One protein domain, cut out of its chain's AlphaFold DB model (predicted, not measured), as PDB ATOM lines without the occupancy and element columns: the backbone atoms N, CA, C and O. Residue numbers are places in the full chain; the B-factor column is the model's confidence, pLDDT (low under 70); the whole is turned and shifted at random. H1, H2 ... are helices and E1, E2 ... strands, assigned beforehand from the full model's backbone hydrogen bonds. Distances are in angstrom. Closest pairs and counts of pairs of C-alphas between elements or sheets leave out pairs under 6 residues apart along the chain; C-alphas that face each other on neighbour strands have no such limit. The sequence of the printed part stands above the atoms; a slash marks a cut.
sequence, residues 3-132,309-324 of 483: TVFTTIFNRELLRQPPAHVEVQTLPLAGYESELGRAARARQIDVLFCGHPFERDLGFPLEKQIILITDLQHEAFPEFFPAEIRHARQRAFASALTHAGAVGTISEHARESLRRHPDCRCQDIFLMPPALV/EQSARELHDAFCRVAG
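What this domain is: This is residues 3 to 132 and 309 to 324 of the 483 residues of a protein of Gemmataceae bacterium (UniProt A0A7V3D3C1). A four-stranded parallel sheet, E3 E4 E5 E6, stands between helices, with H4 and H5 over one face and H6 over the other. Beyond its E3 edge is a smaller part, made of the two parallel strands E1 and E2 with H1 and H2. The printed part has 146 residues with six named helices and six named strands, in the order E1 H1 E2 H2 E3 E4 H3 H4 E5 H5 E6 H6, and its class is mixed, helices and strands. The whole is compact, with a radius of gyration of the C-alphas of 15.5 A, and rounded, spanning 43 by 34 by 32 A.

Where its parts are: Find C-alpha 3 at (291.881, 357.885, 389.765), where strand E1, residues 3 to 6, begins. Helix H1 is residues 11 to 14, and strand E2, residues 21 to 25, runs 13.0 A. Helix H2, residues 31 to 41, measures 15.0 A from first to last C-alpha. Strand E3 is residues 47 to 49 and strand E4 residues 64 to 67. After the short helix H3, residues 72 to 75, look for C-alpha 82 at (326.115, 364.342, 395.390); from there H4, residues 82 to 98, runs 24.1 A. Strand E5 is residues 101 to 104, helix H5 residues 107 to 114, at 10.4 A, and strand E6 residues 124 to 126. Past the cut, H6, residues 309 to 322, runs 19.9 A and ends with C-alpha 322 at (300.853, 345.552, 383.526).

How they stand to each other: Begin at the larger sheet, where E3 and E6 are the edge strands. E3 and E4 are parallel at 22 degrees, with N 49 and O 65 within hydrogen-bond range at 2.8 A. E4 and E5 are parallel at 12 degrees, with N 103 and O 66 at 2.9 A, and E5 and E6 are parallel at 37 degrees, with N 125 and O 102 at 3.0 A. Three layers are formed, with helices on both faces of the sheet E3 E4 E5 E6: H4 and H5 are on the same face and H6 is on the opposite face. H6 is at a height of 9.0 A over the sheet, over E4 and E5, and runs along the strands, at 4 degrees to E5 on the local plane; its closest C-alphas to E5 are those of Ala 318 and Ala 101, 6.7 A. H4 lies over E4 and E5 at a height of 12.8 A, slantwise to the strands, with Ala 95 and Ile 66 the closest C-alphas to E4 at 6.9 A. H5, at a height of 8.8 A, lies over E6 and only just over E5, on which 3 of its C-alphas fall. H3 only just touches H4, with 3 pairs of C-alphas within 8 A, the closest C-alphas being those of His 73 and Arg 85 at 6.1 A; H4 touches H3 with its residues 85 to 89 alone. Turn now to E1 and E2, parallel at 30 degrees, with N 4 and O 22 at 2.8 A. E1, H1, E2 form a strand-helix-strand unit, two parallel neighbour strands with a helix between them in the chain, and so do E4, H3 H4, E5 and E5, H5, E6; each crossover is right-handed. E1 and E3 are near each other, with 5 pairs of C-alphas within 10 A. The closest C-alphas of H2 and E1 are those of Leu 35 and Phe 5, 7.2 A. In H2, H4, H5 and H6 every O i to N i+4 pair is within hydrogen-bond range; H1 and H3 are too short for such a pair, and each has its one O i to N i+3 pair within range.

The domain as a whole: The two C-alphas farthest apart are those of Ala 19 and Glu 78, 46.4 A. Residues 133 to 308 are not printed, and C-alphas 132 and 309 are 11.6 A apart across this cut. Of the links that are printed whole, E3 to E4 is long, with residues 50 to 63 between them. The mean pLDDT of the printed part is 89.5; residues 8 to 13, 15 and 27 to 30 are under 70.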
ATOM      1  N   THR A   3     291.733 356.982 388.621       92.69
ATOM      2  CA  THR A   3     291.881 357.885 389.765       92.69
ATOM      3  C   THR A   3     293.152 358.691 389.560       92.69
ATOM      4  O   THR A   3     294.218 358.113 389.346       92.69
ATOM      5  N   VAL A   4     293.049 360.016 389.622       91.44
ATOM      6  CA  VAL A   4     294.203 360.911 389.546       91.44
ATOM      7  C   VAL A   4     294.483 361.492 390.923       91.44
ATOM      8  O   VAL A   4     293.657 362.201 391.499       91.44
ATOM      9  N   PHE A   5     295.670 361.187 391.442       89.25
ATOM     10  CA  PHE A   5     296.144 361.705 392.717       89.25
ATOM     11  C   PHE A   5     296.851 363.039 392.504       89.25
ATOM     12  O   PHE A   5     297.922 363.102 391.901       89.25
ATOM     13  N   THR A   6     296.264 364.113 393.018       79.44
ATOM     14  CA  THR A   6     296.777 365.473 392.855       79.44
ATOM     15  C   THR A   6     297.395 365.989 394.144       79.44
ATOM     16  O   THR A   6     297.139 365.484 395.238       79.44
ATOM     17  N   THR A   7     298.224 367.014 394.023       71.06
ATOM     18  CA  THR A   7     298.517 367.939 395.114       71.06
ATOM     19  C   THR A   7     297.597 369.148 394.981       71.06
ATOM     20  O   THR A   7     296.918 369.345 393.969       71.06
ATOM     21  N   ILE A   8     297.601 370.013 395.990       58.50
ATOM     22  CA  ILE A   8     296.920 371.311 395.917       58.50
ATOM     23  C   ILE A   8     297.384 372.169 394.725       58.50
ATOM     24  O   ILE A   8     296.620 373.006 394.262       58.50
ATOM     25  N   PHE A   9     298.593 371.936 394.198       60.44
ATOM     26  CA  PHE A   9     299.182 372.737 393.121       60.44
ATOM     27  C   PHE A   9     298.695 372.334 391.733       60.44
ATOM     28  O   PHE A   9     298.612 373.174 390.845       60.44
ATOM     29  N   ASN A  10     298.389 371.052 391.525       66.50
ATOM     30  CA  ASN A  10     298.025 370.537 390.204       66.50
ATOM     31  C   ASN A  10     296.570 370.059 390.112       66.50
ATOM     32  O   ASN A  10     296.138 369.676 389.028       66.50
ATOM     33  N   ARG A  11     295.784 370.135 391.200       67.44
ATOM     34  CA  ARG A  11     294.348 369.803 391.165       67.44
ATOM     35  C   ARG A  11     293.580 370.631 390.132       67.44
ATOM     36  O   ARG A  11     292.652 370.128 389.508       67.44
ATOM     37  N   GLU A  12     294.005 371.875 389.917       61.75
ATOM     38  CA  GLU A  12     293.339 372.805 389.005       61.75
ATOM     39  C   GLU A  12     293.552 372.453 387.523       61.75
ATOM     40  O   GLU A  12     292.754 372.854 386.679       61.75
ATOM     41  N   LEU A  13     294.554 371.623 387.201       65.12
ATOM     42  CA  LEU A  13     294.731 371.079 385.849       65.12
ATOM     43  C   LEU A  13     293.582 370.138 385.446       65.12
ATOM     44  O   LEU A  13     293.431 369.818 384.271       65.12
ATOM     45  N   LEU A  14     292.770 369.695 386.412       71.19
ATOM     46  CA  LEU A  14     291.692 368.723 386.239       71.19
ATOM     47  C   LEU A  14     290.351 369.252 386.769       71.19
ATOM     48  O   LEU A  14     289.554 368.471 387.276       71.19
ATOM     49  N   ARG A  15     290.083 370.566 386.668       56.53
ATOM     50  CA  ARG A  15     288.840 371.200 387.176       56.53
ATOM     51  C   ARG A  15     287.547 370.569 386.651       56.53
ATOM     52  O   ARG A  15     286.529 370.626 387.333       56.53
ATOM     53  N   GLN A  16     287.572 370.003 385.446       74.19
ATOM     54  CA  GLN A  16     286.419 369.351 384.816       74.19
ATOM     55  C   GLN A  16     286.826 367.967 384.298       74.19
ATOM     56  O   GLN A  16     286.956 367.770 383.088       74.19
ATOM     57  N   PRO A  17     287.099 367.009 385.201       81.75
ATOM     58  CA  PRO A  17     287.512 365.685 384.784       81.75
ATOM     59  C   PRO A  17     286.309 364.962 384.147       81.75
ATOM     60  O   PRO A  17     285.166 365.171 384.567       81.75
ATOM     61  N   PRO A  18     286.524 364.099 383.136       85.50
ATOM     62  CA  PRO A  18     285.461 363.251 382.608       85.50
ATOM     63  C   PRO A  18     284.807 362.413 383.715       85.50
ATOM     64  O   PRO A  18     285.475 362.016 384.662       85.50
ATOM     65  N   ALA A  19     283.532 362.043 383.561       86.19
ATOM     66  CA  ALA A  19     282.769 361.327 384.597       86.19
ATOM     67  C   ALA A  19     283.393 359.992 385.073       86.19
ATOM     68  O   ALA A  19     283.063 359.499 386.145       86.19
ATOM     69  N   HIS A  20     284.285 359.395 384.278       86.81
ATOM     70  CA  HIS A  20     284.991 358.151 384.601       86.81
ATOM     71  C   HIS A  20     286.353 358.366 385.296       86.81
ATOM     72  O   HIS A  20     287.088 357.390 385.509       86.81
ATOM     73  N   VAL A  21     286.696 359.621 385.610       90.12
ATOM     74  CA  VAL A  21     287.929 360.049 386.275       90.12
ATOM     75  C   VAL A  21     287.589 360.629 387.648       90.12
ATOM     76  O   VAL A  21     286.938 361.665 387.760       90.12
ATOM     77  N   GLU A  22     288.061 359.973 388.703       89.19
ATOM     78  CA  GLU A  22     288.012 360.492 390.070       89.19
ATOM     79  C   GLU A  22     289.288 361.295 390.353       89.19
ATOM     80  O   GLU A  22     290.391 360.845 390.041       89.19
ATOM     81  N   VAL A  23     289.158 362.467 390.975       87.69
ATOM     82  CA  VAL A  23     290.304 363.268 391.421       87.69
ATOM     83  C   VAL A  23     290.381 363.213 392.940       87.69
ATOM     84  O   VAL A  23     289.422 363.560 393.626       87.69
ATOM     85  N   GLN A  24     291.538 362.817 393.468       85.44
ATOM     86  CA  GLN A  24     291.806 362.843 394.901       85.44
ATOM     87  C   GLN A  24     293.027 363.709 395.189       85.44
ATOM     88  O   GLN A  24     294.145 363.384 394.796       85.44
ATOM     89  N   THR A  25     292.828 364.787 395.943       80.81
ATOM     90  CA  THR A  25     293.932 365.623 396.415       80.81
ATOM     91  C   THR A  25     294.539 365.034 397.683       80.81
ATOM     92  O   THR A  25     293.833 364.769 398.656       80.81
ATOM     93  N   LEU A  26     295.854 364.829 397.668       75.38
ATOM     94  CA  LEU A  26     296.631 364.324 398.792       75.38
ATOM     95  C   LEU A  26     297.429 365.460 399.456       75.38
ATOM     96  O   LEU A  26     297.831 366.412 398.775       75.38
ATOM     97  N   PRO A  27     297.695 365.369 400.771       64.31
ATOM     98  CA  PRO A  27     298.565 366.313 401.461       64.31
ATOM     99  C   PRO A  27     299.964 366.342 400.839       64.31
ATOM    100  O   PRO A  27     300.535 365.300 400.524       64.31
ATOM    101  N   LEU A  28     300.543 367.538 400.706       58.94
ATOM    102  CA  LEU A  28     301.927 367.682 400.247       58.94
ATOM    103  C   LEU A  28     302.904 367.050 401.250       58.94
ATOM    104  O   LEU A  28     303.823 366.320 400.876       58.94
ATOM    105  N   ALA A  29     302.671 367.305 402.541       53.44
ATOM    106  CA  ALA A  29     303.409 366.681 403.624       53.44
ATOM    107  C   ALA A  29     303.115 365.175 403.644       53.44
ATOM    108  O   ALA A  29     302.008 364.750 403.961       53.44
ATOM    109  N   GLY A  30     304.114 364.366 403.291       65.81
ATOM    110  CA  GLY A  30     303.958 362.913 403.230       65.81
ATOM    111  C   GLY A  30     303.202 362.406 402.000       65.81
ATOM    112  O   GLY A  30     302.694 361.288 402.057       65.81
ATOM    113  N   TYR A  31     303.162 363.180 400.902       74.38
ATOM    114  CA  TYR A  31     302.488 362.808 399.648       74.38
ATOM    115  C   TYR A  31     302.803 361.376 399.204       74.38
ATOM    116  O   TYR A  31     301.887 360.607 398.954       74.38
ATOM    117  N   GLU A  32     304.080 360.986 399.174       79.25
ATOM    118  CA  GLU A  32     304.518 359.637 398.776       79.25
ATOM    119  C   GLU A  32     303.892 358.537 399.655       79.25
ATOM    120  O   GLU A  32     303.326 357.561 399.158       79.25
ATOM    121  N   SER A  33     303.918 358.724 400.978       78.44
ATOM    122  CA  SER A  33     303.340 357.773 401.932       78.44
ATOM    123  C   SER A  33     301.813 357.708 401.832       78.44
ATOM    124  O   SER A  33     301.228 356.631 401.967       78.44
ATOM    125  N   GLU A  34     301.145 358.849 401.628       83.25
ATOM    126  CA  GLU A  34     299.694 358.899 401.417       83.25
ATOM    127  C   GLU A  34     299.274 358.327 400.066       83.25
ATOM    128  O   GLU A  34     298.271 357.620 400.000       83.25
ATOM    129  N   LEU A  35     300.054 358.554 399.009       88.31
ATOM    130  CA  LEU A  35     299.789 358.048 397.665       88.31
ATOM    131  C   LEU A  35     299.694 356.530 397.677       88.31
ATOM    132  O   LEU A  35     298.689 355.965 397.246       88.31
ATOM    133  N   GLY A  36     300.698 355.862 398.240       92.06
ATOM    134  CA  GLY A  36     300.675 354.410 398.328       92.06
ATOM    135  C   GLY A  36     299.544 353.879 399.212       92.06
ATOM    136  O   GLY A  36     298.877 352.912 398.837       92.06
ATOM    137  N   ARG A  37     299.271 354.515 400.363       89.94
ATOM    138  CA  ARG A  37     298.124 354.152 401.218       89.94
ATOM    139  C   ARG A  37     296.800 354.266 400.466       89.94
ATOM    140  O   ARG A  37     296.014 353.321 400.486       89.94
ATOM    141  N   ALA A  38     296.569 355.395 399.803       91.25
ATOM    142  CA  ALA A  38     295.342 355.673 399.073       91.25
ATOM    143  C   ALA A  38     295.166 354.726 397.878       91.25
ATOM    144  O   ALA A  38     294.067 354.210 397.675       91.25
ATOM    145  N   ALA A  39     296.248 354.434 397.147       95.25
ATOM    146  CA  ALA A  39     296.244 353.472 396.049       95.25
ATOM    147  C   ALA A  39     295.863 352.059 396.522       95.25
ATOM    148  O   ALA A  39     295.020 351.409 395.905       95.25
ATOM    149  N   ARG A  40     296.410 351.594 397.657       94.25
ATOM    150  CA  ARG A  40     296.038 350.293 398.246       94.25
ATOM    151  C   ARG A  40     294.595 350.267 398.745       94.25
ATOM    152  O   ARG A  40     293.882 349.310 398.467       94.25
ATOM    153  N   ALA A  41     294.156 351.313 399.448       93.81
ATOM    154  CA  ALA A  41     292.792 351.410 399.973       93.81
ATOM    155  C   ALA A  41     291.732 351.390 398.859       93.81
ATOM    156  O   ALA A  41     290.662 350.818 399.041       93.81
ATOM    157  N   ARG A  42     292.051 351.971 397.697       93.88
ATOM    158  CA  ARG A  42     291.208 351.958 396.491       93.88
ATOM    159  C   ARG A  42     291.378 350.716 395.619       93.88
ATOM    160  O   ARG A  42     290.723 350.627 394.589       93.88
ATOM    161  N   GLN A  43     292.251 349.785 396.007       94.75
ATOM    162  CA  GLN A  43     292.557 348.581 395.232       94.75
ATOM    163  C   GLN A  43     292.983 348.903 393.787       94.75
ATOM    164  O   GLN A  43     292.571 348.227 392.848       94.75
ATOM    165  N   ILE A  44     293.804 349.946 393.605       96.38
ATOM    166  CA  ILE A  44     294.335 350.329 392.290       96.38
ATOM    167  C   ILE A  44     295.118 349.155 391.687       96.38
ATOM    168  O   ILE A  44     296.031 348.623 392.323       96.38
ATOM    169  N   ASP A  45     294.771 348.767 390.456       96.25
ATOM    170  CA  ASP A  45     295.423 347.660 389.746       96.25
ATOM    171  C   ASP A  45     296.865 348.000 389.354       96.25
ATOM    172  O   ASP A  45     297.776 347.197 389.556       96.25
ATOM    173  N   VAL A  46     297.047 349.196 388.781       97.69
ATOM    174  CA  VAL A  46     298.310 349.701 388.236       97.69
ATOM    175  C   VAL A  46     298.418 351.193 388.527       97.69
ATOM    176  O   VAL A  46     297.466 351.942 388.298       97.69
ATOM    177  N   LEU A  47     299.574 351.633 389.018       97.44
ATOM    178  CA  LEU A  47     299.835 353.026 389.375       97.44
ATOM    179  C   LEU A  47     300.825 353.658 388.390       97.44
ATOM    180  O   LEU A  47     301.943 353.178 388.241       97.44
ATOM    181  N   PHE A  48     300.439 354.757 387.740       97.38
ATOM    182  CA  PHE A  48     301.368 355.555 386.938       97.38
ATOM    183  C   PHE A  48     302.029 356.641 387.791       97.38
ATOM    184  O   PHE A  48     301.347 357.412 388.470       97.38
ATOM    185  N   CYS A  49     303.356 356.724 387.727       95.25
ATOM    186  CA  CYS A  49     304.161 357.714 388.428       95.25
ATOM    187  C   CYS A  49     304.948 358.553 387.417       95.25
ATOM    188  O   CYS A  49     305.741 358.025 386.640       95.25
ATOM    189  N   GLY A  50     304.776 359.878 387.463       92.19
ATOM    190  CA  GLY A  50     305.448 360.811 386.548       92.19
ATOM    191  C   GLY A  50     306.964 360.956 386.753       92.19
ATOM    192  O   GLY A  50     307.602 361.687 386.004       92.19
ATOM    193  N   HIS A  51     307.530 360.306 387.772       91.00
ATOM    194  CA  HIS A  51     308.960 360.267 388.072       91.00
ATOM    195  C   HIS A  51     309.252 359.104 389.049       91.00
ATOM    196  O   HIS A  51     308.378 358.784 389.862       91.00
ATOM    197  N   PRO A  52     310.455 358.491 389.041       92.75
ATOM    198  CA  PRO A  52     310.864 357.543 390.080       92.75
ATOM    199  C   PRO A  52     310.878 358.183 391.478       92.75
ATOM    200  O   PRO A  52     311.581 359.167 391.705       92.75
ATOM    201  N   PHE A  53     310.136 357.630 392.436       85.94
ATOM    202  CA  PHE A  53     310.177 358.113 393.819       85.94
ATOM    203  C   PHE A  53     311.421 357.597 394.553       85.94
ATOM    204  O   PHE A  53     311.827 356.448 394.392       85.94
ATOM    205  N   GLU A  54     312.036 358.452 395.374       81.88
ATOM    206  CA  GLU A  54     313.209 358.073 396.175       81.88
ATOM    207  C   GLU A  54     312.840 357.210 397.385       81.88
ATOM    208  O   GLU A  54     313.687 356.482 397.911       81.88
ATOM    209  N   ARG A  55     311.587 357.305 397.839       82.31
ATOM    210  CA  ARG A  55     311.043 356.498 398.929       82.31
ATOM    211  C   ARG A  55     310.090 355.450 398.388       82.31
ATOM    212  O   ARG A  55     309.419 355.645 397.378       82.31
ATOM    213  N   ASP A  56     310.010 354.353 399.125       85.19
ATOM    214  CA  ASP A  56     309.029 353.314 398.869       85.19
ATOM    215  C   ASP A  56     307.611 353.829 399.176       85.19
ATOM    216  O   ASP A  56     307.330 354.309 400.278       85.19
ATOM    217  N   LEU A  57     306.709 353.705 398.202       90.31
ATOM    218  CA  LEU A  57     305.285 354.011 398.361       90.31
ATOM    219  C   LEU A  57     304.559 352.910 399.171       90.31
ATOM    220  O   LEU A  57     303.405 353.055 399.582       90.31
ATOM    221  N   GLY A  58     305.194 351.753 399.373       90.94
ATOM    222  CA  GLY A  58     304.559 350.521 399.842       90.94
ATOM    223  C   GLY A  58     303.574 349.947 398.818       90.94
ATOM    224  O   GLY A  58     302.670 349.188 399.175       90.94
ATOM    225  N   PHE A  59     303.647 350.393 397.564       94.50
ATOM    226  CA  PHE A  59     302.856 349.881 396.450       94.50
ATOM    227  C   PHE A  59     303.801 349.078 395.544       94.50
ATOM    228  O   PHE A  59     304.883 349.586 395.252       94.50
ATOM    229  N   PRO A  60     303.455 347.854 395.106       95.44
ATOM    230  CA  PRO A  60     304.402 346.988 394.398       95.44
ATOM    231  C   PRO A  60     304.937 347.636 393.114       95.44
ATOM    232  O   PRO A  60     304.143 348.133 392.314       95.44
ATOM    233  N   LEU A  61     306.262 347.663 392.922       95.69
ATOM    234  CA  LEU A  61     306.898 348.313 391.764       95.69
ATOM    235  C   LEU A  61     306.521 347.625 390.449       95.69
ATOM    236  O   LEU A  61     306.300 348.300 389.451       95.69
ATOM    237  N   GLU A  62     306.333 346.311 390.461       96.56
ATOM    238  CA  GLU A  62     305.885 345.530 389.308       96.56
ATOM    239  C   GLU A  62     304.462 345.899 388.852       96.56
ATOM    240  O   GLU A  62     304.066 345.582 387.735       96.56
ATOM    241  N   LYS A  63     303.702 346.607 389.698       97.44
ATOM    242  CA  LYS A  63     302.396 347.202 389.378       97.44
ATOM    243  C   LYS A  63     302.480 348.705 389.108       97.44
ATOM    244  O   LYS A  63     301.452 349.378 389.052       97.44
ATOM    245  N   GLN A  64     303.682 349.259 388.973       97.88
ATOM    246  CA  GLN A  64     303.897 350.663 388.648       97.88
ATOM    247  C   GLN A  64     304.368 350.829 387.206       97.88
ATOM    248  O   GLN A  64     305.205 350.070 386.713       97.88
ATOM    249  N   ILE A  65     303.852 351.869 386.555       98.44
ATOM    250  CA  ILE A  65     304.388 352.410 385.309       98.44
ATOM    251  C   ILE A  65     305.111 353.700 385.668       98.44
ATOM    252  O   ILE A  65     304.496 354.616 386.212       98.44
ATOM    253  N   ILE A  66     306.405 353.784 385.378       98.12
ATOM    254  CA  ILE A  66     307.229 354.919 385.803       98.12
ATOM    255  C   ILE A  66     307.710 355.690 384.578       98.12
ATOM    256  O   ILE A  66     308.346 355.127 383.692       98.12
ATOM    257  N   LEU A  67     307.424 356.990 384.528       98.00
ATOM    258  CA  LEU A  67     307.974 357.877 383.508       98.00
ATOM    259  C   LEU A  67     309.407 358.266 383.887       98.00
ATOM    260  O   LEU A  67     309.634 358.923 384.904       98.00
ATOM    261  N   ILE A  68     310.370 357.897 383.046       97.38
ATOM    262  CA  ILE A  68     311.757 358.351 383.134       97.38
ATOM    263  C   ILE A  68     312.056 359.201 381.902       97.38
ATOM    264  O   ILE A  68     312.217 358.686 380.798       97.38
ATOM    265  N   THR A  69     312.129 360.521 382.083       95.56
ATOM    266  CA  THR A  69     312.329 361.461 380.968       95.56
ATOM    267  C   THR A  69     313.720 361.346 380.355       95.56
ATOM    268  O   THR A  69     313.858 361.358 379.137       95.56
ATOM    269  N   ASP A  70     314.753 361.221 381.185       94.62
ATOM    270  CA  ASP A  70     316.144 361.089 380.766       94.62
ATOM    271  C   ASP A  70     317.043 360.646 381.937       94.62
ATOM    272  O   ASP A  70     316.603 360.535 383.083       94.62
ATOM    273  N   LEU A  71     318.327 360.422 381.643       93.19
ATOM    274  CA  LEU A  71     319.380 360.126 382.620       93.19
ATOM    275  C   LEU A  71     320.395 361.278 382.736       93.19
ATOM    276  O   LEU A  71     321.601 361.043 382.839       93.19
ATOM    277  N   GLN A  72     319.947 362.542 382.727       90.88
ATOM    278  CA  GLN A  72     320.852 363.706 382.754       90.88
ATOM    279  C   GLN A  72     321.867 363.648 383.907       90.88
ATOM    280  O   GLN A  72     323.029 364.014 383.742       90.88
ATOM    281  N   HIS A  73     321.435 363.158 385.069       88.25
ATOM    282  CA  HIS A  73     322.257 363.028 386.273       88.25
ATOM    283  C   HIS A  73     323.407 362.016 386.157       88.25
ATOM    284  O   HIS A  73     324.365 362.097 386.928       88.25
ATOM    285  N   GLU A  74     323.348 361.098 385.192       90.44
ATOM    286  CA  GLU A  74     324.448 360.191 384.858       90.44
ATOM    287  C   GLU A  74     325.347 360.749 383.757       90.44
ATOM    288  O   GLU A  74     326.567 360.579 383.810       90.44
ATOM    289  N   ALA A  75     324.755 361.434 382.776       87.00
ATOM    290  CA  ALA A  75     325.493 362.061 381.684       87.00
ATOM    291  C   ALA A  75     326.336 363.254 382.169       87.00
ATOM    292  O   ALA A  75     327.476 363.417 381.734       87.00
ATOM    293  N   PHE A  76     325.791 364.048 383.097       86.44
ATOM    294  CA  PHE A  76     326.403 365.251 383.663       86.44
ATOM    295  C   PHE A  76     326.294 365.269 385.196       86.44
ATOM    296  O   PHE A  76     325.571 366.091 385.773       86.44
ATOM    297  N   PRO A  77     326.994 364.360 385.896       87.75
ATOM    298  CA  PRO A  77     326.925 364.241 387.351       87.75
ATOM    299  C   PRO A  77     327.382 365.502 388.092       87.75
ATOM    300  O   PRO A  77     327.016 365.679 389.254       87.75
ATOM    301  N   GLU A  78     328.175 366.363 387.453       84.62
ATOM    302  CA  GLU A  78     328.638 367.648 387.974       84.62
ATOM    303  C   GLU A  78     327.533 368.707 388.082       84.62
ATOM    304  O   GLU A  78     327.707 369.687 388.802       84.62
ATOM    305  N   PHE A  79     326.395 368.521 387.403       81.75
ATOM    306  CA  PHE A  79     325.249 369.432 387.504       81.75
ATOM    307  C   PHE A  79     324.365 369.142 388.720       81.75
ATOM    308  O   PHE A  79     323.421 369.885 388.979       81.75
ATOM    309  N   PHE A  80     324.669 368.083 389.476       80.88
ATOM    310  CA  PHE A  80     323.861 367.623 390.598       80.88
ATOM    311  C   PHE A  80     324.695 367.550 391.882       80.88
ATOM    312  O   PHE A  80     325.789 366.971 391.873       80.88
ATOM    313  N   PRO A  81     324.170 368.056 393.015       85.81
ATOM    314  CA  PRO A  81     324.720 367.741 394.329       85.81
ATOM    315  C   PRO A  81     324.817 366.225 394.526       85.81
ATOM    316  O   PRO A  81     323.980 365.466 394.024       85.81
ATOM    317  N   ALA A  82     325.841 365.769 395.249       82.44
ATOM    318  CA  ALA A  82     326.115 364.342 395.390       82.44
ATOM    319  C   ALA A  82     324.931 363.604 396.027       82.44
ATOM    320  O   ALA A  82     324.522 362.562 395.527       82.44
ATOM    321  N   GLU A  83     324.323 364.163 397.070       84.19
ATOM    322  CA  GLU A  83     323.156 363.581 397.732       84.19
ATOM    323  C   GLU A  83     321.975 363.356 396.772       84.19
ATOM    324  O   GLU A  83     321.444 362.245 396.724       84.19
ATOM    325  N   ILE A  84     321.635 364.355 395.950       81.25
ATOM    326  CA  ILE A  84     320.552 364.275 394.958       81.25
ATOM    327  C   ILE A  84     320.893 363.251 393.879       81.25
ATOM    328  O   ILE A  84     320.069 362.410 393.529       81.25
ATOM    329  N   ARG A  85     322.129 363.273 393.371       87.12
ATOM    330  CA  ARG A  85     322.574 362.311 392.358       87.12
ATOM    331  C   ARG A  85     322.468 360.875 392.866       87.12
ATOM    332  O   ARG A  85     321.938 360.027 392.162       87.12
ATOM    333  N   HIS A  86     322.941 360.604 394.081       88.19
ATOM    334  CA  HIS A  86     322.911 359.258 394.654       88.19
ATOM    335  C   HIS A  86     321.477 358.793 394.926       88.19
ATOM    336  O   HIS A  86     321.185 357.605 394.796       88.19
ATOM    337  N   ALA A  87     320.585 359.700 395.329       87.75
ATOM    338  CA  ALA A  87     319.182 359.373 395.535       87.75
ATOM    339  C   ALA A  87     318.473 359.039 394.213       87.75
ATOM    340  O   ALA A  87     317.853 357.978 394.117       87.75
ATOM    341  N   ARG A  88     318.693 359.845 393.165       91.12
ATOM    342  CA  ARG A  88     318.218 359.559 391.802       91.12
ATOM    343  C   ARG A  88     318.757 358.235 391.273       91.12
ATOM    344  O   ARG A  88     317.961 357.411 390.849       91.12
ATOM    345  N   GLN A  89     320.060 357.976 391.390       91.88
ATOM    346  CA  GLN A  89     320.665 356.713 390.943       91.88
ATOM    347  C   GLN A  89     319.975 355.492 391.562       91.88
ATOM    348  O   GLN A  89     319.647 354.548 390.853       91.88
ATOM    349  N   ARG A  90     319.684 355.518 392.871       93.38
ATOM    350  CA  ARG A  90     318.961 354.418 393.532       93.38
ATOM    351  C   ARG A  90     317.520 354.286 393.038       93.38
ATOM    352  O   ARG A  90     317.085 353.176 392.743       93.38
ATOM    353  N   ALA A  91     316.787 355.396 392.959       93.62
ATOM    354  CA  ALA A  91     315.387 355.394 392.535       93.62
ATOM    355  C   ALA A  91     315.233 354.912 391.083       93.62
ATOM    356  O   ALA A  91     314.388 354.069 390.788       93.62
ATOM    357  N   PHE A  92     316.092 355.400 390.190       96.12
ATOM    358  CA  PHE A  92     316.085 355.064 388.770       96.12
ATOM    359  C   PHE A  92     316.531 353.620 388.543       96.12
ATOM    360  O   PHE A  92     315.856 352.902 387.812       96.12
ATOM    361  N   ALA A  93     317.590 353.152 389.217       95.88
ATOM    362  CA  ALA A  93     317.998 351.748 389.157       95.88
ATOM    363  C   ALA A  93     316.880 350.813 389.645       95.88
ATOM    364  O   ALA A  93     316.590 349.808 388.998       95.88
ATOM    365  N   SER A  94     316.199 351.167 390.743       96.19
ATOM    366  CA  SER A  94     315.067 350.387 391.254       96.19
ATOM    367  C   SER A  94     313.911 350.326 390.252       96.19
ATOM    368  O   SER A  94     313.409 349.238 389.973       96.19
ATOM    369  N   ALA A  95     313.538 351.464 389.655       96.56
ATOM    370  CA  ALA A  95     312.518 351.531 388.612       96.56
ATOM    371  C   ALA A  95     312.901 350.681 387.388       96.56
ATOM    372  O   ALA A  95     312.123 349.844 386.945       96.56
ATOM    373  N   LEU A  96     314.128 350.824 386.886       97.62
ATOM    374  CA  LEU A  96     314.629 350.067 385.735       97.62
ATOM    375  C   LEU A  96     314.775 348.563 386.001       97.62
ATOM    376  O   LEU A  96     314.808 347.782 385.049       97.62
ATOM    377  N   THR A  97     314.862 348.154 387.268       97.50
ATOM    378  CA  THR A  97     314.961 346.741 387.653       97.50
ATOM    379  C   THR A  97     313.588 346.110 387.880       97.50
ATOM    380  O   THR A  97     313.374 344.974 387.464       97.50
ATOM    381  N   HIS A  98     312.671 346.820 388.545       97.00
ATOM    382  CA  HIS A  98     311.466 346.220 389.129       97.00
ATOM    383  C   HIS A  98     310.141 346.782 388.603       97.00
ATOM    384  O   HIS A  98     309.104 346.190 388.894       97.00
ATOM    385  N   ALA A  99     310.131 347.912 387.885       97.62
ATOM    386  CA  ALA A  99     308.880 348.495 387.403       97.62
ATOM    387  C   ALA A  99     308.176 347.576 386.397       97.62
ATOM    388  O   ALA A  99     308.833 346.938 385.569       97.62
ATOM    389  N   GLY A 100     306.840 347.562 386.433       97.75
ATOM    390  CA  GLY A 100     306.027 346.808 385.475       97.75
ATOM    391  C   GLY A 100     306.234 347.286 384.037       97.75
ATOM    392  O   GLY A 100     306.345 346.469 383.127       97.75
ATOM    393  N   ALA A 101     306.348 348.603 383.850       98.44
ATOM    394  CA  ALA A 101     306.776 349.221 382.598       98.44
ATOM    395  C   ALA A 101     307.428 350.589 382.852       98.44
ATOM    396  O   ALA A 101     307.198 351.229 383.885       98.44
ATOM    397  N   VAL A 102     308.213 351.064 381.888       98.62
ATOM    398  CA  VAL A 102     308.848 352.387 381.920       98.62
ATOM    399  C   VAL A 102     308.456 353.183 380.679       98.62
ATOM    400  O   VAL A 102     308.704 352.769 379.551       98.62
ATOM    401  N   GLY A 103     307.866 354.358 380.888       98.31
ATOM    402  CA  GLY A 103     307.653 355.336 379.822       98.31
ATOM    403  C   GLY A 103     308.867 356.255 379.690       98.31
ATOM    404  O   GLY A 103     309.522 356.569 380.686       98.31
ATOM    405  N   THR A 104     309.166 356.735 378.487       98.31
ATOM    406  CA  THR A 104     310.198 357.763 378.257       98.31
ATOM    407  C   THR A 104     309.849 358.659 377.073       98.31
ATOM    408  O   THR A 104     308.950 358.339 376.310       98.31
ATOM    409  N   ILE A 105     310.517 359.798 376.911       96.75
ATOM    410  CA  ILE A 105     310.051 360.869 376.008       96.75
ATOM    411  C   ILE A 105     310.786 360.943 374.665       96.75
ATOM    412  O   ILE A 105     310.329 361.650 373.773       96.75
ATOM    413  N   SER A 106     311.898 360.227 374.502       96.31
ATOM    414  CA  SER A 106     312.713 360.215 373.280       96.31
ATOM    415  C   SER A 106     313.336 358.849 373.034       96.31
ATOM    416  O   SER A 106     313.535 358.064 373.967       96.31
ATOM    417  N   GLU A 107     313.696 358.573 371.784       95.94
ATOM    418  CA  GLU A 107     314.430 357.355 371.433       95.94
ATOM    419  C   GLU A 107     315.833 357.374 372.059       95.94
ATOM    420  O   GLU A 107     316.284 356.391 372.644       95.94
ATOM    421  N   HIS A 108     316.486 358.537 372.062       95.12
ATOM    422  CA  HIS A 108     317.744 358.762 372.763       95.12
ATOM    423  C   HIS A 108     317.664 358.399 374.255       95.12
ATOM    424  O   HIS A 108     318.566 357.734 374.784       95.12
ATOM    425  N   ALA A 109     316.602 358.828 374.948       95.75
ATOM    426  CA  ALA A 109     316.390 358.464 376.343       95.75
ATOM    427  C   ALA A 109     316.129 356.961 376.477       95.75
ATOM    428  O   ALA A 109     316.796 356.314 377.281       95.75
ATOM    429  N   ARG A 110     315.269 356.376 375.634       97.31
ATOM    430  CA  ARG A 110     314.974 354.935 375.631       97.31
ATOM    431  C   ARG A 110     316.226 354.075 375.488       97.31
ATOM    432  O   ARG A 110     316.440 353.167 376.290       97.31
ATOM    433  N   GLU A 111     317.093 354.391 374.532       96.31
ATOM    434  CA  GLU A 111     318.355 353.675 374.334       96.31
ATOM    435  C   GLU A 111     319.354 353.910 375.468       96.31
ATOM    436  O   GLU A 111     320.195 353.058 375.753       96.31
ATOM    437  N   SER A 112     319.290 355.058 376.140       95.38
ATOM    438  CA  SER A 112     320.094 355.306 377.340       95.38
ATOM    439  C   SER A 112     319.611 354.465 378.523       95.38
ATOM    440  O   SER A 112     320.438 353.883 379.221       95.38
ATOM    441  N   LEU A 113     318.293 354.321 378.694       97.00
ATOM    442  CA  LEU A 113     317.692 353.453 379.710       97.00
ATOM    443  C   LEU A 113     318.026 351.980 379.452       97.00
ATOM    444  O   LEU A 113     318.477 351.298 380.364       97.00
ATOM    445  N   ARG A 114     317.908 351.505 378.206       96.62
ATOM    446  CA  ARG A 114     318.251 350.119 377.826       96.62
ATOM    447  C   ARG A 114     319.709 349.757 378.079       96.62
ATOM    448  O   ARG A 114     320.008 348.626 378.446       96.62
ATOM    449  N   ARG A 115     320.621 350.711 377.871       95.94
ATOM    450  CA  ARG A 115     322.060 350.531 378.121       95.94
ATOM    451  C   ARG A 115     322.444 350.700 379.590       95.94
ATOM    452  O   ARG A 115     323.596 350.433 379.933       95.94
ATOM    453  N   HIS A 116     321.524 351.140 380.448       96.25
ATOM    454  CA  HIS A 116     321.791 351.271 381.873       96.25
ATOM    455  C   HIS A 116     322.098 349.885 382.478       96.25
ATOM    456  O   HIS A 116     321.362 348.930 382.215       96.25
ATOM    457  N   PRO A 117     323.154 349.733 383.300       95.12
ATOM    458  CA  PRO A 117     323.606 348.425 383.794       95.12
ATOM    459  C   PRO A 117     322.542 347.662 384.600       95.12
ATOM    460  O   PRO A 117     322.474 346.429 384.537       95.12
ATOM    461  N   ASP A 118     321.682 348.393 385.308       95.19
ATOM    462  CA  ASP A 118     320.591 347.830 386.111       95.19
ATOM    463  C   ASP A 118     319.289 347.628 385.319       95.19
ATOM    464  O   ASP A 118     318.289 347.187 385.877       95.19
ATOM    465  N   CYS A 119     319.262 347.925 384.014       97.31
ATOM    466  CA  CYS A 119     318.055 347.741 383.217       97.31
ATOM    467  C   CYS A 119     317.693 346.254 383.116       97.31
ATOM    468  O   CYS A 119     318.419 345.452 382.519       97.31
ATOM    469  N   ARG A 120     316.565 345.884 383.725       97.50
ATOM    470  CA  ARG A 120     315.914 344.568 383.601       97.50
ATOM    471  C   ARG A 120     314.474 344.687 383.099       97.50
ATOM    472  O   ARG A 120     313.908 343.684 382.670       97.50
ATOM    473  N   CYS A 121     313.911 345.895 383.108       95.38
ATOM    474  CA  CYS A 121     312.607 346.197 382.540       95.38
ATOM    475  C   CYS A 121     312.604 345.908 381.032       95.38
ATOM    476  O   CYS A 121     313.419 346.443 380.279       95.38
ATOM    477  N   GLN A 122     311.692 345.035 380.603       92.69
ATOM    478  CA  GLN A 122     311.546 344.651 379.196       92.69
ATOM    479  C   GLN A 122     310.585 345.579 378.441       92.69
ATOM    480  O   GLN A 122     310.708 345.734 377.227       92.69
ATOM    481  N   ASP A 123     309.654 346.214 379.156       96.44
ATOM    482  CA  ASP A 123     308.637 347.099 378.593       96.44
ATOM    483  C   ASP A 123     309.040 348.566 378.783       96.44
ATOM    484  O   ASP A 123     308.667 349.215 379.761       96.44
ATOM    485  N   ILE A 124     309.854 349.069 377.849       97.94
ATOM    486  CA  ILE A 124     310.210 350.489 377.768       97.94
ATOM    487  C   ILE A 124     309.590 351.087 376.506       97.94
ATOM    488  O   ILE A 124     310.023 350.776 375.390       97.94
ATOM    489  N   PHE A 125     308.601 351.959 376.687       97.00
ATOM    490  CA  PHE A 125     307.796 352.532 375.608       97.00
ATOM    491  C   PHE A 125     307.944 354.056 375.517       97.00
ATOM    492  O   PHE A 125     308.386 354.725 376.454       97.00
ATOM    493  N   LEU A 126     307.607 354.605 374.350       97.00
ATOM    494  CA  LEU A 126     307.732 356.032 374.070       97.00
ATOM    495  C   LEU A 126     306.431 356.764 374.409       97.00
ATOM    496  O   LEU A 126     305.344 356.356 374.019       97.00
ATOM    497  N   MET A 127     306.576 357.900 375.077       95.62
ATOM    498  CA  MET A 127     305.544 358.892 375.353       95.62
ATOM    499  C   MET A 127     306.069 360.291 374.993       95.62
ATOM    500  O   MET A 127     306.267 361.122 375.887       95.62
ATOM    501  N   PRO A 128     306.354 360.578 373.708       95.12
ATOM    502  CA  PRO A 128     306.833 361.893 373.310       95.12
ATOM    503  C   PRO A 128     305.802 362.966 373.688       95.12
ATOM    504  O   PRO A 128     304.606 362.787 373.424       95.12
ATOM    505  N   PRO A 129     306.212 364.080 374.311       94.31
ATOM    506  CA  PRO A 129     305.286 365.161 374.593       94.31
ATOM    507  C   PRO A 129     304.858 365.839 373.287       94.31
ATOM    508  O   PRO A 129     305.586 365.855 372.292       94.31
ATOM    509  N   ALA A 130     303.668 366.427 373.311       94.00
ATOM    510  CA  ALA A 130     303.140 367.236 372.222       94.00
ATOM    511  C   ALA A 130     302.787 368.639 372.729       94.00
ATOM    512  O   ALA A 130     302.752 368.902 373.934       94.00
ATOM    513  N   LEU A 131     302.530 369.563 371.806       92.12
ATOM    514  CA  LEU A 131     302.072 370.897 372.178       92.12
ATOM    515  C   LEU A 131     300.623 370.860 372.655       92.12
ATOM    516  O   LEU A 131     299.794 370.119 372.127       92.12
ATOM    517  N   VAL A 132     300.322 371.708 373.631       82.62
ATOM    518  CA  VAL A 132     298.944 372.101 373.930       82.62
ATOM    519  C   VAL A 132     298.531 373.244 372.995       82.62
ATOM    520  O   VAL A 132     299.404 374.001 372.552       82.62
ATOM    521  N   GLU A 309     297.335 362.184 372.036       93.12
ATOM    522  CA  GLU A 309     296.516 360.994 371.828       93.12
ATOM    523  C   GLU A 309     297.379 359.752 371.585       93.12
ATOM    524  O   GLU A 309     297.036 358.683 372.083       93.12
ATOM    525  N   GLN A 310     298.499 359.870 370.857       91.62
ATOM    526  CA  GLN A 310     299.431 358.749 370.701       91.62
ATOM    527  C   GLN A 310     300.072 358.382 372.038       91.62
ATOM    528  O   GLN A 310     299.992 357.227 372.444       91.62
ATOM    529  N   SER A 311     300.632 359.352 372.762       94.31
ATOM    530  CA  SER A 311     301.246 359.097 374.074       94.31
ATOM    531  C   SER A 311     300.243 358.552 375.100       94.31
ATOM    532  O   SER A 311     300.592 357.706 375.920       94.31
ATOM    533  N   ALA A 312     298.978 358.980 375.031       93.56
ATOM    534  CA  ALA A 312     297.899 358.447 375.856       93.56
ATOM    535  C   ALA A 312     297.536 357.001 375.487       93.56
ATOM    536  O   ALA A 312     297.286 356.203 376.389       93.56
ATOM    537  N   ARG A 313     297.535 356.644 374.192       94.25
ATOM    538  CA  ARG A 313     297.346 355.254 373.738       94.25
ATOM    539  C   ARG A 313     298.468 354.345 374.232       94.25
ATOM    540  O   ARG A 313     298.177 353.320 374.830       94.25
ATOM    541  N   GLU A 314     299.724 354.755 374.069       95.06
ATOM    542  CA  GLU A 314     300.883 353.977 374.534       95.06
ATOM    543  C   GLU A 314     300.843 353.743 376.052       95.06
ATOM    544  O   GLU A 314     301.045 352.623 376.529       95.06
ATOM    545  N   LEU A 315     300.503 354.782 376.825       96.06
ATOM    546  CA  LEU A 315     300.322 354.661 378.271       96.06
ATOM    547  C   LEU A 315     299.144 353.744 378.631       96.06
ATOM    548  O   LEU A 315     299.251 352.935 379.552       96.06
ATOM    549  N   HIS A 316     298.021 353.856 377.922       95.00
ATOM    550  CA  HIS A 316     296.868 352.980 378.115       95.00
ATOM    551  C   HIS A 316     297.219 351.511 377.847       95.00
ATOM    552  O   HIS A 316     296.858 350.632 378.631       95.00
ATOM    553  N   ASP A 317     297.969 351.232 376.787       95.62
ATOM    554  CA  ASP A 317     298.390 349.872 376.464       95.62
ATOM    555  C   ASP A 317     299.349 349.314 377.513       95.62
ATOM    556  O   ASP A 317     299.235 348.145 377.889       95.62
ATOM    557  N   ALA A 318     300.241 350.149 378.053       96.50
ATOM    558  CA  ALA A 318     301.072 349.778 379.192       96.50
ATOM    559  C   ALA A 318     300.221 349.465 380.439       96.50
ATOM    560  O   ALA A 318     300.462 348.453 381.098       96.50
ATOM    561  N   PHE A 319     299.172 350.250 380.730       96.62
ATOM    562  CA  PHE A 319     298.221 349.925 381.802       96.62
ATOM    563  C   PHE A 319     297.584 348.547 381.598       96.62
ATOM    564  O   PHE A 319     297.523 347.759 382.542       96.62
ATOM    565  N   CYS A 320     297.141 348.229 380.379       95.69
ATOM    566  CA  CYS A 320     296.574 346.920 380.060       95.69
ATOM    567  C   CYS A 320     297.586 345.785 380.256       95.69
ATOM    568  O   CYS A 320     297.256 344.803 380.922       95.69
ATOM    569  N   ARG A 321     298.813 345.926 379.733       95.56
ATOM    570  CA  ARG A 321     299.867 344.905 379.857       95.56
ATOM    571  C   ARG A 321     300.234 344.636 381.315       95.56
ATOM    572  O   ARG A 321     300.212 343.481 381.733       95.56
ATOM    573  N   VAL A 322     300.486 345.684 382.103       96.81
ATOM    574  CA  VAL A 322     300.853 345.552 383.526       96.81
ATOM    575  C   VAL A 322     299.690 344.995 384.360       96.81
ATOM    576  O   VAL A 322     299.908 344.208 385.278       96.81
ATOM    577  N   ALA A 323     298.441 345.326 384.013       95.69
ATOM    578  CA  ALA A 323     297.257 344.767 384.669       95.69
ATOM    579  C   ALA A 323     296.923 343.324 384.238       95.69
ATOM    580  O   ALA A 323     295.982 342.740 384.778       95.69
ATOM    581  N   GLY A 324     297.618 342.759 383.240       93.69
ATOM    582  CA  GLY A 324     297.284 341.455 382.657       93.69
ATOM    583  C   GLY A 324     295.948 341.437 381.898       93.69
ATOM    584  O   GLY A 324     295.276 340.407 381.850       93.69
TER     585      GLY A 324